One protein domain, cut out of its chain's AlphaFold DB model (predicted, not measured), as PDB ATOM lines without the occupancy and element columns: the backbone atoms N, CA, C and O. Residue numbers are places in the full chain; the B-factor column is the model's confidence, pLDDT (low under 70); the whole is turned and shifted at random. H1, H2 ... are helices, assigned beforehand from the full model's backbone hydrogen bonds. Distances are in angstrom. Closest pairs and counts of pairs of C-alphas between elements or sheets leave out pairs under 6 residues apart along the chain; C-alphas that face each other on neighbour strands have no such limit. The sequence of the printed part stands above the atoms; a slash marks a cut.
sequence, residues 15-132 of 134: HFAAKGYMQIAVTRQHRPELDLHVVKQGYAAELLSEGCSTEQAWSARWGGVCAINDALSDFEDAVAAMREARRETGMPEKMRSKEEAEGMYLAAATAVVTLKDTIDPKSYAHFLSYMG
ATOM      1  N   HIS A  15       3.679  27.382 -27.487       97.94
ATOM      2  CA  HIS A  15       2.832  27.446 -26.293       97.94
ATOM      3  C   HIS A  15       1.971  26.190 -26.171       97.94
ATOM      4  O   HIS A  15       1.917  25.554 -25.118       97.94
ATOM      5  N   PHE A  16       1.339  25.774 -27.269       98.31
ATOM      6  CA  PHE A  16       0.551  24.542 -27.278       98.31
ATOM      7  C   PHE A  16       1.422  23.292 -27.189       98.31
ATOM      8  O   PHE A  16       1.058  22.355 -26.477       98.31
ATOM      9  N   ALA A  17       2.594  23.287 -27.824       98.50
ATOM     10  CA  ALA A  17       3.575  22.223 -27.641       98.50
ATOM     11  C   ALA A  17       3.985  22.079 -26.170       98.50
ATOM     12  O   ALA A  17       3.976  20.968 -25.644       98.50
ATOM     13  N   ALA A  18       4.256  23.186 -25.476       98.62
ATOM     14  CA  ALA A  18       4.591  23.176 -24.057       98.62
ATOM     15  C   ALA A  18       3.449  22.620 -23.199       98.62
ATOM     16  O   ALA A  18       3.696  21.796 -22.322       98.62
ATOM     17  N   LYS A  19       2.194  22.993 -23.483       98.38
ATOM     18  CA  LYS A  19       1.020  22.420 -22.807       98.38
ATOM     19  C   LYS A  19       0.946  20.901 -22.962       98.38
ATOM     20  O   LYS A  19       0.788  20.188 -21.975       98.38
ATOM     21  N   GLY A  20       1.098  20.403 -24.191       98.38
ATOM     22  CA  GLY A  20       1.085  18.966 -24.462       98.38
ATOM     23  C   GLY A  20       2.262  18.224 -23.829       98.38
ATOM     24  O   GLY A  20       2.078  17.141 -23.280       98.38
ATOM     25  N   TYR A  21       3.455  18.824 -23.844       98.69
ATOM     26  CA  TYR A  21       4.631  18.290 -23.159       98.69
ATOM     27  C   TYR A  21       4.390  18.204 -21.650       98.69
ATOM     28  O   TYR A  21       4.549  17.137 -21.063       98.69
ATOM     29  N   MET A  22       3.948  19.304 -21.031       98.31
ATOM     30  CA  MET A  22       3.658  19.395 -19.601       98.31
ATOM     31  C   MET A  22       2.638  18.341 -19.175       98.31
ATOM     32  O   MET A  22       2.898  17.605 -18.226       98.31
ATOM     33  N   GLN A  23       1.511  18.234 -19.890       97.88
ATOM     34  CA  GLN A  23       0.463  17.260 -19.586       97.88
ATOM     35  C   GLN A  23       1.040  15.843 -19.498       97.88
ATOM     36  O   GLN A  23       0.742  15.101 -18.561       97.88
ATOM     37  N   ILE A  24       1.903  15.472 -20.444       98.44
ATOM     38  CA  ILE A  24       2.472  14.127 -20.505       98.44
ATOM     39  C   ILE A  24       3.612  13.925 -19.515       98.44
ATOM     40  O   ILE A  24       3.654  12.877 -18.878       98.44
ATOM     41  N   ALA A  25       4.494  14.905 -19.326       97.75
ATOM     42  CA  ALA A  25       5.588  14.816 -18.362       97.75
ATOM     43  C   ALA A  25       5.060  14.695 -16.921       97.75
ATOM     44  O   ALA A  25       5.461  13.792 -16.190       97.75
ATOM     45  N   VAL A  26       4.083  15.529 -16.548       96.25
ATOM     46  CA  VAL A  26       3.403  15.466 -15.243       96.25
ATOM     47  C   VAL A  26       2.664  14.135 -15.081       96.25
ATOM     48  O   VAL A  26       2.774  13.494 -14.035       96.25
ATOM     49  N   THR A  27       1.950  13.669 -16.115       97.00
ATOM     50  CA  THR A  27       1.283  12.353 -16.073       97.00
ATOM     51  C   THR A  27       2.295  11.229 -15.879       97.00
ATOM     52  O   THR A  27       2.119  10.400 -14.997       97.00
ATOM     53  N   ARG A  28       3.391  11.221 -16.640       95.75
ATOM     54  CA  ARG A  28       4.464  10.224 -16.538       95.75
ATOM     55  C   ARG A  28       5.099  10.200 -15.148       95.75
ATOM     56  O   ARG A  28       5.406   9.122 -14.652       95.75
ATOM     57  N   GLN A  29       5.273  11.364 -14.524       94.25
ATOM     58  CA  GLN A  29       5.853  11.491 -13.188       94.25
ATOM     59  C   GLN A  29       4.918  10.969 -12.087       94.25
ATOM     60  O   GLN A  29       5.373  10.318 -11.149       94.25
ATOM     61  N   HIS A  30       3.619  11.257 -12.178       94.00
ATOM     62  CA  HIS A  30       2.673  10.995 -11.086       94.00
ATOM     63  C   HIS A  30       1.765   9.779 -11.294       94.00
ATOM     64  O   HIS A  30       1.181   9.290 -10.327       94.00
ATOM     65  N   ARG A  31       1.608   9.325 -12.538       95.75
ATOM     66  CA  ARG A  31       0.738   8.229 -12.987       95.75
ATOM     67  C   ARG A  31       1.424   7.407 -14.095       95.75
ATOM     68  O   ARG A  31       0.902   7.329 -15.211       95.75
ATOM     69  N   PRO A  32       2.615   6.829 -13.833       93.12
ATOM     70  CA  PRO A  32       3.398   6.105 -14.841       93.12
ATOM     71  C   PRO A  32       2.687   4.872 -15.422       93.12
ATOM     72  O   PRO A  32       3.094   4.367 -16.463       93.12
ATOM     73  N   GLU A  33       1.641   4.378 -14.761       96.25
ATOM     74  CA  GLU A  33       0.812   3.259 -15.203       96.25
ATOM     75  C   GLU A  33      -0.115   3.587 -16.384       96.25
ATOM     76  O   GLU A  33      -0.633   2.670 -17.023       96.25
ATOM     77  N   LEU A  34      -0.361   4.871 -16.665       95.94
ATOM     78  CA  LEU A  34      -1.256   5.289 -17.741       95.94
ATOM     79  C   LEU A  34      -0.580   5.187 -19.111       95.94
ATOM     80  O   LEU A  34       0.585   5.544 -19.283       95.94
ATOM     81  N   ASP A  35      -1.355   4.794 -20.125       97.12
ATOM     82  CA  ASP A  35      -0.896   4.838 -21.513       97.12
ATOM     83  C   ASP A  35      -0.769   6.295 -21.989       97.12
ATOM     84  O   ASP A  35      -1.737   6.953 -22.388       97.12
ATOM     85  N   LEU A  36       0.466   6.796 -21.969       96.88
ATOM     86  CA  LEU A  36       0.802   8.163 -22.358       96.88
ATOM     87  C   LEU A  36       0.462   8.466 -23.826       96.88
ATOM     88  O   LEU A  36       0.179   9.619 -24.167       96.88
ATOM     89  N   HIS A  37       0.451   7.463 -24.713       95.75
ATOM     90  CA  HIS A  37       0.072   7.675 -26.108       95.75
ATOM     91  C   HIS A  37      -1.420   7.974 -26.236       95.75
ATOM     92  O   HIS A  37      -1.778   8.833 -27.052       95.75
ATOM     93  N   VAL A  38      -2.259   7.319 -25.429       96.56
ATOM     94  CA  VAL A  38      -3.702   7.586 -25.345       96.56
ATOM     95  C   VAL A  38      -3.957   8.941 -24.694       96.56
ATOM     96  O   VAL A  38      -4.677   9.751 -25.274       96.56
ATOM     97  N   VAL A  39      -3.310   9.242 -23.562       97.19
ATOM     98  CA  VAL A  39      -3.461  10.538 -22.867       97.19
ATOM     99  C   VAL A  39      -3.139  11.702 -23.804       97.19
ATOM    100  O   VAL A  39      -3.912  12.650 -23.913       97.19
ATOM    101  N   LYS A  40      -2.041  11.608 -24.557       96.88
ATOM    102  CA  LYS A  40      -1.642  12.628 -25.536       96.88
ATOM    103  C   LYS A  40      -2.687  12.828 -26.636       96.88
ATOM    104  O   LYS A  40      -2.908  13.954 -27.077       96.88
ATOM    105  N   GLN A  41      -3.283  11.743 -27.132       95.31
ATOM    106  CA  GLN A  41      -4.330  11.829 -28.152       95.31
ATOM    107  C   GLN A  41      -5.607  12.454 -27.584       95.31
ATOM    108  O   GLN A  41      -6.168  13.338 -28.227       95.31
ATOM    109  N   GLY A  42      -6.016  12.032 -26.385       96.88
ATOM    110  CA  GLY A  42      -7.167  12.585 -25.674       96.88
ATOM    111  C   GLY A  42      -7.015  14.082 -25.425       96.88
ATOM    112  O   GLY A  42      -7.908  14.842 -25.776       96.88
ATOM    113  N   TYR A  43      -5.847  14.519 -24.948       97.44
ATOM    114  CA  TYR A  43      -5.573  15.935 -24.704       97.44
ATOM    115  C   TYR A  43      -5.660  16.788 -25.978       97.44
ATOM    116  O   TYR A  43      -6.265  17.855 -25.986       97.44
ATOM    117  N   ALA A  44      -5.110  16.308 -27.098       95.81
ATOM    118  CA  ALA A  44      -5.233  17.017 -28.372       95.81
ATOM    119  C   ALA A  44      -6.693  17.100 -28.864       95.81
ATOM    120  O   ALA A  44      -7.076  18.101 -29.465       95.81
ATOM    121  N   ALA A  45      -7.507  16.068 -28.611       96.62
ATOM    122  CA  ALA A  45      -8.932  16.076 -28.936       96.62
ATOM    123  C   ALA A  45      -9.734  17.027 -28.029       96.62
ATOM    124  O   ALA A  45     -10.630  17.717 -28.512       96.62
ATOM    125  N   GLU A  46      -9.384  17.104 -26.746       97.62
ATOM    126  CA  GLU A  46      -9.974  18.045 -25.790       97.62
ATOM    127  C   GLU A  46      -9.732  19.494 -26.228       97.62
ATOM    128  O   GLU A  46     -10.690  20.251 -26.370       97.62
ATOM    129  N   LEU A  47      -8.498  19.849 -26.606       96.81
ATOM    130  CA  LEU A  47      -8.181  21.182 -27.135       96.81
ATOM    131  C   LEU A  47      -9.037  21.558 -28.357       96.81
ATOM    132  O   LEU A  47      -9.482  22.701 -28.470       96.81
ATOM    133  N   LEU A  48      -9.296  20.610 -29.265       96.44
ATOM    134  CA  LEU A  48     -10.194  20.839 -30.402       96.44
ATOM    135  C   LEU A  48     -11.632  21.103 -29.940       96.44
ATOM    136  O   LEU A  48     -12.293  21.990 -30.476       96.44
ATOM    137  N   SER A  49     -12.115  20.361 -28.939       96.88
ATOM    138  CA  SER A  49     -13.452  20.568 -28.367       96.88
ATOM    139  C   SER A  49     -13.597  21.921 -27.660       96.88
ATOM    140  O   SER A  49     -14.676  22.508 -27.674       96.88
ATOM    141  N   GLU A  50     -12.496  22.452 -27.128       96.56
ATOM    142  CA  GLU A  50     -12.400  23.784 -26.521       96.56
ATOM    143  C   GLU A  50     -12.251  24.917 -27.556       96.56
ATOM    144  O   GLU A  50     -12.167  26.090 -27.190       96.56
ATOM    145  N   GLY A  51     -12.231  24.593 -28.853       97.06
ATOM    146  CA  GLY A  51     -12.167  25.571 -29.941       97.06
ATOM    147  C   GLY A  51     -10.753  25.949 -30.386       97.06
ATOM    148  O   GLY A  51     -10.595  26.917 -31.132       97.06
ATOM    149  N   CYS A  52      -9.723  25.204 -29.972       97.06
ATOM    150  CA  CYS A  52      -8.377  25.377 -30.518       97.06
ATOM    151  C   CYS A  52      -8.327  24.952 -31.991       97.06
ATOM    152  O   CYS A  52      -9.070  24.075 -32.438       97.06
ATOM    153  N   SER A  53      -7.409  25.547 -32.753       97.12
ATOM    154  CA  SER A  53      -7.204  25.168 -34.149       97.12
ATOM    155  C   SER A  53      -6.551  23.788 -34.272       97.12
ATOM    156  O   SER A  53      -5.887  23.288 -33.358       97.12
ATOM    157  N   THR A  54      -6.681  23.183 -35.449       95.50
ATOM    158  CA  THR A  54      -6.021  21.914 -35.771       95.50
ATOM    159  C   THR A  54      -4.499  22.009 -35.625       95.50
ATOM    160  O   THR A  54      -3.867  21.086 -35.115       95.50
ATOM    161  N   GLU A  55      -3.892  23.136 -35.997       95.25
ATOM    162  CA  GLU A  55      -2.457  23.393 -35.839       95.25
ATOM    163  C   GLU A  55      -2.036  23.454 -34.366       95.25
ATOM    164  O   GLU A  55      -0.978  22.932 -34.005       95.25
ATOM    165  N   GLN A  56      -2.864  24.047 -33.503       97.38
ATOM    166  CA  GLN A  56      -2.629  24.098 -32.058       97.38
ATOM    167  C   GLN A  56      -2.716  22.698 -31.440       97.38
ATOM    168  O   GLN A  56      -1.820  22.290 -30.699       97.38
ATOM    169  N   ALA A  57      -3.730  21.917 -31.816       97.38
ATOM    170  CA  ALA A  57      -3.868  20.528 -31.386       97.38
ATOM    171  C   ALA A  57      -2.695  19.653 -31.867       97.38
ATOM    172  O   ALA A  57      -2.178  18.829 -31.105       97.38
ATOM    173  N   TRP A  58      -2.208  19.854 -33.097       97.25
ATOM    174  CA  TRP A  58      -1.017  19.159 -33.593       97.25
ATOM    175  C   TRP A  58       0.258  19.570 -32.880       97.25
ATOM    176  O   TRP A  58       1.079  18.702 -32.583       97.25
ATOM    177  N   SER A  59       0.403  20.849 -32.549       98.00
ATOM    178  CA  SER A  59       1.537  21.342 -31.767       98.00
ATOM    179  C   SER A  59       1.545  20.711 -30.374       98.00
ATOM    180  O   SER A  59       2.568  20.167 -29.959       98.00
ATOM    181  N   ALA A  60       0.393  20.658 -29.696       98.44
ATOM    182  CA  ALA A  60       0.249  19.967 -28.415       98.44
ATOM    183  C   ALA A  60       0.551  18.469 -28.519       98.44
ATOM    184  O   ALA A  60       1.300  17.918 -27.711       98.44
ATOM    185  N   ARG A  61       0.041  17.797 -29.556       97.75
ATOM    186  CA  ARG A  61       0.340  16.381 -29.787       97.75
ATOM    187  C   ARG A  61       1.828  16.153 -30.045       97.75
ATOM    188  O   ARG A  61       2.363  15.159 -29.565       97.75
ATOM    189  N   TRP A  62       2.500  17.038 -30.775       98.06
ATOM    190  CA  TRP A  62       3.945  16.959 -30.976       98.06
ATOM    191  C   TRP A  62       4.707  17.125 -29.659       98.06
ATOM    192  O   TRP A  62       5.523  16.265 -29.334       98.06
ATOM    193  N   GLY A  63       4.381  18.138 -28.853       98.31
ATOM    194  CA  GLY A  63       4.994  18.329 -27.535       98.31
ATOM    195  C   GLY A  63       4.796  17.126 -26.607       98.31
ATOM    196  O   GLY A  63       5.733  16.686 -25.946       98.31
ATOM    197  N   GLY A  64       3.615  16.505 -26.637       98.25
ATOM    198  CA  GLY A  64       3.375  15.257 -25.915       98.25
ATOM    199  C   GLY A  64       4.175  14.063 -26.461       98.25
ATOM    200  O   GLY A  64       4.551  13.193 -25.687       98.25
ATOM    201  N   VAL A  65       4.484  14.002 -27.766       97.75
ATOM    202  CA  VAL A  65       5.433  13.003 -28.310       97.75
ATOM    203  C   VAL A  65       6.841  13.247 -27.772       97.75
ATOM    204  O   VAL A  65       7.501  12.282 -27.394       97.75
ATOM    205  N   CYS A  66       7.288  14.503 -27.713       97.69
ATOM    206  CA  CYS A  66       8.581  14.851 -27.127       97.69
ATOM    207  C   CYS A  66       8.679  14.348 -25.681       97.69
ATOM    208  O   CYS A  66       9.573  13.569 -25.388       97.69
ATOM    209  N   ALA A  67       7.692  14.631 -24.826       97.88
ATOM    210  CA  ALA A  67       7.696  14.180 -23.427       97.88
ATOM    211  C   ALA A  67       7.713  12.645 -23.230       97.88
ATOM    212  O   ALA A  67       8.190  12.154 -22.202       97.88
ATOM    213  N   ILE A  68       7.183  11.872 -24.188       97.12
ATOM    214  CA  ILE A  68       7.256  10.398 -24.162       97.12
ATOM    215  C   ILE A  68       8.669   9.920 -24.504       97.12
ATOM    216  O   ILE A  68       9.171   8.990 -23.877       97.12
ATOM    217  N   ASN A  69       9.289  10.541 -25.507       95.81
ATOM    218  CA  ASN A  69      10.562  10.093 -26.065       95.81
ATOM    219  C   ASN A  69      11.782  10.645 -25.316       95.81
ATOM    220  O   ASN A  69      12.826   9.998 -25.306       95.81
ATOM    221  N   ASP A  70      11.661  11.836 -24.737       94.19
ATOM    222  CA  ASP A  70      12.736  12.514 -24.022       94.19
ATOM    223  C   ASP A  70      12.910  11.919 -22.610       94.19
ATOM    224  O   ASP A  70      12.046  11.198 -22.078       94.19
ATOM    225  N   ALA A  71      14.058  12.184 -21.988       95.12
ATOM    226  CA  ALA A  71      14.296  11.764 -20.615       95.12
ATOM    227  C   ALA A  71      13.422  12.603 -19.673       95.12
ATOM    228  O   ALA A  71      13.336  13.820 -19.814       95.12
ATOM    229  N   LEU A  72      12.776  11.970 -18.684       94.31
ATOM    230  CA  LEU A  72      11.962  12.722 -17.719       94.31
ATOM    231  C   LEU A  72      12.815  13.739 -16.936       94.31
ATOM    232  O   LEU A  72      12.317  14.813 -16.604       94.31
ATOM    233  N   SER A  73      14.103  13.437 -16.739       96.00
ATOM    234  CA  SER A  73      15.076  14.333 -16.109       96.00
ATOM    235  C   SER A  73      15.185  15.688 -16.807       96.00
ATOM    236  O   SER A  73      15.361  16.685 -16.125       96.00
ATOM    237  N   ASP A  74      14.993  15.770 -18.129       95.06
ATOM    238  CA  ASP A  74      15.070  17.048 -18.853       95.06
ATOM    239  C   ASP A  74      13.985  18.027 -18.367       95.06
ATOM    240  O   ASP A  74      14.202  19.236 -18.264       95.06
ATOM    241  N   PHE A  75      12.804  17.498 -18.026       97.00
ATOM    242  CA  PHE A  75      11.727  18.280 -17.427       97.00
ATOM    243  C   PHE A  75      12.001  18.597 -15.955       97.00
ATOM    244  O   PHE A  75      11.768  19.723 -15.522       97.00
ATOM    245  N   GLU A  76      12.498  17.627 -15.187       96.62
ATOM    246  CA  GLU A  76      12.805  17.803 -13.762       96.62
ATOM    247  C   GLU A  76      13.911  18.845 -13.543       96.62
ATOM    248  O   GLU A  76      13.763  19.719 -12.685       96.62
ATOM    249  N   ASP A  77      14.953  18.825 -14.372       97.06
ATOM    250  CA  ASP A  77      16.046  19.797 -14.374       97.06
ATOM    251  C   ASP A  77      15.546  21.188 -14.765       97.06
ATOM    252  O   ASP A  77      15.888  22.181 -14.117       97.06
ATOM    253  N   ALA A  78      14.670  21.281 -15.772       96.94
ATOM    254  CA  ALA A  78      14.033  22.545 -16.131       96.94
ATOM    255  C   ALA A  78      13.180  23.093 -14.973       96.94
ATOM    256  O   ALA A  78      13.250  24.281 -14.666       96.94
ATOM    257  N   VAL A  79      12.414  22.247 -14.276       95.81
ATOM    258  CA  VAL A  79      11.653  22.650 -13.082       95.81
ATOM    259  C   VAL A  79      12.584  23.104 -11.957       95.81
ATOM    260  O   VAL A  79      12.308  24.120 -11.316       95.81
ATOM    261  N   ALA A  80      13.687  22.395 -11.717       94.88
ATOM    262  CA  ALA A  80      14.679  22.768 -10.712       94.88
ATOM    263  C   ALA A  80      15.316  24.131 -11.026       94.88
ATOM    264  O   ALA A  80      15.384  24.988 -10.147       94.88
ATOM    265  N   ALA A  81      15.679  24.379 -12.288       94.62
ATOM    266  CA  ALA A  81      16.194  25.671 -12.735       94.62
ATOM    267  C   ALA A  81      15.174  26.807 -12.530       94.62
ATOM    268  O   ALA A  81      15.536  27.891 -12.077       94.62
ATOM    269  N   MET A  82      13.882  26.561 -12.787       93.31
ATOM    270  CA  MET A  82      12.827  27.555 -12.536       93.31
ATOM    271  C   MET A  82      12.637  27.850 -11.039       93.31
ATOM    272  O   MET A  82      12.368  28.993 -10.660       93.31
ATOM    273  N   ARG A  83      12.784  26.841 -10.168       91.75
ATOM    274  CA  ARG A  83      12.760  27.026  -8.705       91.75
ATOM    275  C   ARG A  83      13.951  27.846  -8.219       91.75
ATOM    276  O   ARG A  83      13.765  28.745  -7.401       91.75
ATOM    277  N   GLU A  84      15.137  27.580  -8.758       91.56
ATOM    278  CA  GLU A  84      16.347  28.347  -8.458       91.56
ATOM    279  C   GLU A  84      16.195  29.815  -8.884       91.56
ATOM    280  O   GLU A  84      16.369  30.713  -8.065       91.56
ATOM    281  N   ALA A  85      15.720  30.073 -10.107       90.69
ATOM    282  CA  ALA A  85      15.464  31.433 -10.589       90.69
ATOM    283  C   ALA A  85      14.456  32.206  -9.709       90.69
ATOM    284  O   ALA A  85      14.586  33.415  -9.492       90.69
ATOM    285  N   ARG A  86      13.447  31.524  -9.147       88.56
ATOM    286  CA  ARG A  86      12.528  32.130  -8.164       88.56
ATOM    287  C   ARG A  86      13.233  32.503  -6.866       88.56
ATOM    288  O   ARG A  86      12.986  33.587  -6.340       88.56
ATOM    289  N   ARG A  87      14.118  31.639  -6.369       87.56
ATOM    290  CA  ARG A  87      14.911  31.914  -5.167       87.56
ATOM    291  C   ARG A  87      15.778  33.160  -5.351       87.56
ATOM    292  O   ARG A  87      15.768  34.032  -4.486       87.56
ATOM    293  N   GLU A  88      16.463  33.273  -6.486       91.00
ATOM    294  CA  GLU A  88      17.316  34.425  -6.818       91.00
ATOM    295  C   GLU A  88      16.531  35.741  -6.936       91.00
ATOM    296  O   GLU A  88      17.048  36.810  -6.618       91.00
ATOM    297  N   THR A  89      15.258  35.673  -7.334       88.12
ATOM    298  CA  THR A  89      14.367  36.839  -7.464       88.12
ATOM    299  C   THR A  89      13.588  37.170  -6.185       88.12
ATOM    300  O   THR A  89      12.717  38.041  -6.195       88.12
ATOM    301  N   GLY A  90      13.893  36.507  -5.063       86.06
ATOM    302  CA  GLY A  90      13.237  36.738  -3.773       86.06
ATOM    303  C   GLY A  90      11.819  36.164  -3.679       86.06
ATOM    304  O   GLY A  90      11.085  36.476  -2.739       86.06
ATOM    305  N   MET A  91      11.416  35.321  -4.631       84.88
ATOM    306  CA  MET A  91      10.153  34.591  -4.583       84.88
ATOM    307  C   MET A  91      10.324  33.279  -3.799       84.88
ATOM    308  O   MET A  91      11.362  32.624  -3.894       84.88
ATOM    309  N   PRO A  92       9.303  32.831  -3.045       79.56
ATOM    310  CA  PRO A  92       9.367  31.549  -2.356       79.56
ATOM    311  C   PRO A  92       9.466  30.388  -3.356       79.56
ATOM    312  O   PRO A  92       8.776  30.375  -4.385       79.56
ATOM    313  N   GLU A  93      10.301  29.404  -3.006       74.81
ATOM    314  CA  GLU A  93      10.527  28.176  -3.781       74.81
ATOM    315  C   GLU A  93       9.255  27.328  -3.880       74.81
ATOM    316  O   GLU A  93       8.935  26.781  -4.933       74.81
ATOM    317  N   LYS A  94       8.500  27.246  -2.778       79.56
ATOM    318  CA  LYS A  94       7.223  26.536  -2.739       79.56
ATOM    319  C   LYS A  94       6.128  27.374  -3.384       79.56
ATOM    320  O   LYS A  94       5.881  28.516  -2.994       79.56
ATOM    321  N   MET A  95       5.433  26.753  -4.325       85.25
ATOM    322  CA  MET A  95       4.250  27.295  -4.977       85.25
ATOM    323  C   MET A  95       3.104  27.339  -3.972       85.25
ATOM    324  O   MET A  95       2.863  26.373  -3.245       85.25
ATOM    325  N   ARG A  96       2.414  28.476  -3.913       86.94
ATOM    326  CA  ARG A  96       1.351  28.735  -2.930       86.94
ATOM    327  C   ARG A  96      -0.036  28.379  -3.446       86.94
ATOM    328  O   ARG A  96      -0.963  28.271  -2.650       86.94
ATOM    329  N   SER A  97      -0.174  28.199  -4.755       90.69
ATOM    330  CA  SER A  97      -1.423  27.804  -5.395       90.69
ATOM    331  C   SER A  97      -1.179  26.811  -6.526       90.69
ATOM    332  O   SER A  97      -0.049  26.620  -6.989       90.69
ATOM    333  N   LYS A  98      -2.267  26.181  -6.972       90.19
ATOM    334  CA  LYS A  98      -2.268  25.294  -8.133       90.19
ATOM    335  C   LYS A  98      -1.837  26.052  -9.392       90.19
ATOM    336  O   LYS A  98      -0.999  25.560 -10.134       90.19
ATOM    337  N   GLU A  99      -2.331  27.269  -9.576       91.25
ATOM    338  CA  GLU A  99      -2.038  28.127 -10.727       91.25
ATOM    339  C   GLU A  99      -0.559  28.537 -10.758       91.25
ATOM    340  O   GLU A  99       0.062  28.532 -11.819       91.25
ATOM    341  N   GLU A 100       0.045  28.836  -9.598       89.75
ATOM    342  CA  GLU A 100       1.490  29.093  -9.517       89.75
ATOM    343  C   GLU A 100       2.311  27.852  -9.919       89.75
ATOM    344  O   GLU A 100       3.369  27.989 -10.539       89.75
ATOM    345  N   ALA A 101       1.849  26.648  -9.564       90.69
ATOM    346  CA  ALA A 101       2.513  25.397  -9.930       90.69
ATOM    347  C   ALA A 101       2.359  25.072 -11.417       90.69
ATOM    348  O   ALA A 101       3.356  24.782 -12.077       90.69
ATOM    349  N   GLU A 102       1.150  25.193 -11.960       93.38
ATOM    350  CA  GLU A 102       0.880  25.021 -13.390       93.38
ATOM    351  C   GLU A 102       1.680  26.016 -14.231       93.38
ATOM    352  O   GLU A 102       2.298  25.622 -15.217       93.38
ATOM    353  N   GLY A 103       1.755  27.280 -13.809       93.88
ATOM    354  CA  GLY A 103       2.566  28.292 -14.481       93.88
ATOM    355  C   GLY A 103       4.053  27.930 -14.519       93.88
ATOM    356  O   GLY A 103       4.696  28.080 -15.557       93.88
ATOM    357  N   MET A 104       4.603  27.401 -13.421       94.75
ATOM    358  CA  MET A 104       6.002  26.966 -13.388       94.75
ATOM    359  C   MET A 104       6.248  25.740 -14.266       94.75
ATOM    360  O   MET A 104       7.221  25.716 -15.019       94.75
ATOM    361  N   TYR A 105       5.378  24.732 -14.192       96.19
ATOM    362  CA  TYR A 105       5.498  23.536 -15.025       96.19
ATOM    363  C   TYR A 105       5.353  23.863 -16.507       96.19
ATOM    364  O   TYR A 105       6.105  23.332 -17.323       96.19
ATOM    365  N   LEU A 106       4.470  24.797 -16.860       97.81
ATOM    366  CA  LEU A 106       4.336  25.264 -18.231       97.81
ATOM    367  C   LEU A 106       5.586  26.024 -18.689       97.81
ATOM    368  O   LEU A 106       6.040  25.809 -19.811       97.81
ATOM    369  N   ALA A 107       6.181  26.865 -17.838       96.06
ATOM    370  CA  ALA A 107       7.430  27.562 -18.154       96.06
ATOM    371  C   ALA A 107       8.602  26.585 -18.356       96.06
ATOM    372  O   ALA A 107       9.346  26.710 -19.330       96.06
ATOM    373  N   ALA A 108       8.727  25.573 -17.493       97.44
ATOM    374  CA  ALA A 108       9.720  24.510 -17.634       97.44
ATOM    375  C   ALA A 108       9.511  23.715 -18.934       97.44
ATOM    376  O   ALA A 108      10.440  23.573 -19.727       97.44
ATOM    377  N   ALA A 109       8.279  23.278 -19.213       98.25
ATOM    378  CA  ALA A 109       7.945  22.592 -20.458       98.25
ATOM    379  C   ALA A 109       8.234  23.465 -21.688       98.25
ATOM    380  O   ALA A 109       8.769  22.968 -22.674       98.25
ATOM    381  N   THR A 110       7.946  24.770 -21.613       98.25
ATOM    382  CA  THR A 110       8.246  25.745 -22.674       98.25
ATOM    383  C   THR A 110       9.740  25.806 -22.960       98.25
ATOM    384  O   THR A 110      10.131  25.779 -24.128       98.25
ATOM    385  N   ALA A 111      10.581  25.847 -21.923       97.75
ATOM    386  CA  ALA A 111      12.032  25.834 -22.088       97.75
ATOM    387  C   ALA A 111      12.502  24.560 -22.810       97.75
ATOM    388  O   ALA A 111      13.250  24.655 -23.785       97.75
ATOM    389  N   VAL A 112      11.998  23.389 -22.403       97.88
ATOM    390  CA  VAL A 112      12.368  22.102 -23.013       97.88
ATOM    391  C   VAL A 112      11.940  22.026 -24.481       97.88
ATOM    392  O   VAL A 112      12.770  21.758 -25.351       97.88
ATOM    393  N   VAL A 113      10.671  22.309 -24.798       97.62
ATOM    394  CA  VAL A 113      10.188  22.214 -26.189       97.62
ATOM    395  C   VAL A 113      10.824  23.265 -27.098       97.62
ATOM    396  O   VAL A 113      11.074  22.985 -28.268       97.62
ATOM    397  N   THR A 114      11.140  24.452 -26.570       97.56
ATOM    398  CA  THR A 114      11.848  25.499 -27.325       97.56
ATOM    399  C   THR A 114      13.275  25.070 -27.633       97.56
ATOM    400  O   THR A 114      13.737  25.238 -28.763       97.56
ATOM    401  N   LEU A 115      13.977  24.482 -26.659       96.50
ATOM    402  CA  LEU A 115      15.313  23.937 -26.878       96.50
ATOM    403  C   LEU A 115      15.275  22.821 -27.929       96.50
ATOM    404  O   LEU A 115      16.107  22.805 -28.833       96.50
ATOM    405  N   LYS A 116      14.268  21.941 -27.868       95.06
ATOM    406  CA  LYS A 116      14.064  20.870 -28.850       95.06
ATOM    407  C   LYS A 116      13.864  21.410 -30.268       95.06
ATOM    408  O   LYS A 116      14.573  20.972 -31.169       95.06
ATOM    409  N   ASP A 117      12.954  22.369 -30.455       95.56
ATOM    410  CA  ASP A 117      12.706  23.011 -31.758       95.56
ATOM    411  C   ASP A 117      13.934  23.790 -32.255       95.56
ATOM    412  O   ASP A 117      14.200  23.857 -33.451       95.56
ATOM    413  N   THR A 118      14.739  24.335 -31.342       95.94
ATOM    414  CA  THR A 118      15.984  25.031 -31.693       95.94
ATOM    415  C   THR A 118      17.064  24.061 -32.181       95.94
ATOM    416  O   THR A 118      17.754  24.356 -33.158       95.94
ATOM    417  N   ILE A 119      17.219  22.909 -31.519       95.62
ATOM    418  CA  ILE A 119      18.221  21.888 -31.865       95.62
ATOM    419  C   ILE A 119      17.819  21.124 -33.134       95.62
ATOM    420  O   ILE A 119      18.662  20.894 -34.001       95.62
ATOM    421  N   ASP A 120      16.544  20.750 -33.263       94.44
ATOM    422  CA  ASP A 120      15.999  20.073 -34.442       94.44
ATOM    423  C   ASP A 120      14.733  20.777 -34.963       94.44
ATOM    424  O   ASP A 120      13.617  20.290 -34.779       94.44
ATOM    425  N   PRO A 121      14.875  21.885 -35.712       92.81
ATOM    426  CA  PRO A 121      13.736  22.648 -36.234       92.81
ATOM    427  C   PRO A 121      12.927  21.904 -37.307       92.81
ATOM    428  O   PRO A 121      11.948  22.436 -37.836       92.81
ATOM    429  N   LYS A 122      13.342  20.695 -37.706       93.62
ATOM    430  CA  LYS A 122      12.609  19.855 -38.663       93.62
ATOM    431  C   LYS A 122      11.765  18.788 -37.971       93.62
ATOM    432  O   LYS A 122      10.913  18.199 -38.640       93.62
ATOM    433  N   SER A 123      11.944  18.560 -36.667       94.50
ATOM    434  CA  SER A 123      11.248  17.507 -35.921       94.50
ATOM    435  C   SER A 123       9.730  17.624 -36.036       94.50
ATOM    436  O   SER A 123       9.044  16.621 -36.236       94.50
ATOM    437  N   TYR A 124       9.194  18.845 -35.962       96.00
ATOM    438  CA  TYR A 124       7.757  19.079 -36.072       96.00
ATOM    439  C   TYR A 124       7.231  18.778 -37.479       96.00
ATOM    440  O   TYR A 124       6.222  18.095 -37.635       96.00
ATOM    441  N   ALA A 125       7.945  19.207 -38.522       94.25
ATOM    442  CA  ALA A 125       7.565  18.912 -39.901       94.25
ATOM    443  C   ALA A 125       7.600  17.401 -40.198       94.25
ATOM    444  O   ALA A 125       6.710  16.881 -40.873       94.25
ATOM    445  N   HIS A 126       8.589  16.678 -39.664       94.06
ATOM    446  CA  HIS A 126       8.639  15.217 -39.755       94.06
ATOM    447  C   HIS A 126       7.466  14.561 -39.021       94.06
ATOM    448  O   HIS A 126       6.841  13.651 -39.564       94.06
ATOM    449  N   PHE A 127       7.123  15.055 -37.829       95.00
ATOM    450  CA  PHE A 127       5.949  14.602 -37.086       95.00
ATOM    451  C   PHE A 127       4.654  14.796 -37.887       95.00
ATOM    452  O   PHE A 127       3.881  13.847 -38.023       95.00
ATOM    453  N   LEU A 128       4.432  15.977 -38.471       94.31
ATOM    454  CA  LEU A 128       3.254  16.237 -39.304       94.31
ATOM    455  C   LEU A 128       3.200  15.299 -40.514       94.31
ATOM    456  O   LEU A 128       2.160  14.696 -40.780       94.31
ATOM    457  N   SER A 129       4.337  15.093 -41.186       92.81
ATOM    458  CA  SER A 129       4.429  14.159 -42.311       92.81
ATOM    459  C   SER A 129       4.102  12.723 -41.902       92.81
ATOM    460  O   SER A 129       3.417  12.029 -42.649       92.81
ATOM    461  N   TYR A 130       4.568  12.270 -40.734       90.38
ATOM    462  CA  TYR A 130       4.244  10.947 -40.192       90.38
ATOM    463  C   TYR A 130       2.749  10.810 -39.884       90.38
ATOM    464  O   TYR A 130       2.147   9.771 -40.138       90.38
ATOM    465  N   MET A 131       2.133  11.883 -39.389       87.19
ATOM    466  CA  MET A 131       0.695  11.956 -39.132       87.19
ATOM    467  C   MET A 131      -0.156  12.061 -40.411       87.19
ATOM    468  O   MET A 131      -1.379  12.010 -40.318       87.19
ATOM    469  N   GLY A 132       0.458  12.210 -41.592       86.75
ATOM    470  CA  GLY A 132      -0.254  12.400 -42.858       86.75
ATOM    471  C   GLY A 132      -0.831  13.808 -43.046       86.75
ATOM    472  O   GLY A 132      -1.706  14.000 -43.887       86.75
TER     473      GLY A 132
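What this domain is: This is residues 15 to 132 of the 134 residues of an uncharacterized protein of Sphingomonas sp. BK481 (UniProt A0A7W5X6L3). An up-and-down bundle of three helices, H1, H2 and H3, is crossed at H1 by the long H5; H4 crosses H5 toward one end, and short H6 packs on H3 toward the other. The printed part has 118 residues with six named helices, H1 to H6 in chain order, and no named strand: all helix. It is compact, with a radius of gyration of the C-alphas of 14.5 A, and spans 48 by 30 by 29 A.

How they stand to each other: Start at H1, residues 15 to 30, the hub. Its hairpin with H2, residues 36 to 49, has closest C-alphas Ile 24 and Leu 36, 6.5 A apart. H2 forms a hairpin with H3, residues 54 to 69, at a shallow tilt of 17 degrees; C-alphas 44 and 57 are closest, 4.8 A. H5, residues 98 to 119, touches H1 with residues 105 to 113 alone, closest at C-alphas 18 and 110, 4.7 A. H4, residues 72 to 88, touches H5, closest at C-alphas 78 and 108, 5.0 A. H6, residues 123 to 130, touches H3 at residues 58 to 62 alone, closest at C-alphas 62 and 124, 6.7 A. In all six, every O i to N i+4 pair is within hydrogen-bond range.

Where its parts are: Find C-alpha 15 at (2.832, 27.446, -26.293); H1 runs 22.4 A from there. H5 runs 31.5 A; H6 ends at C-alpha 130, (4.244, 10.947, -40.192).

The domain as a whole: The printed part has no cut, no link is long, and no printed residue is under 70 in pLDDT.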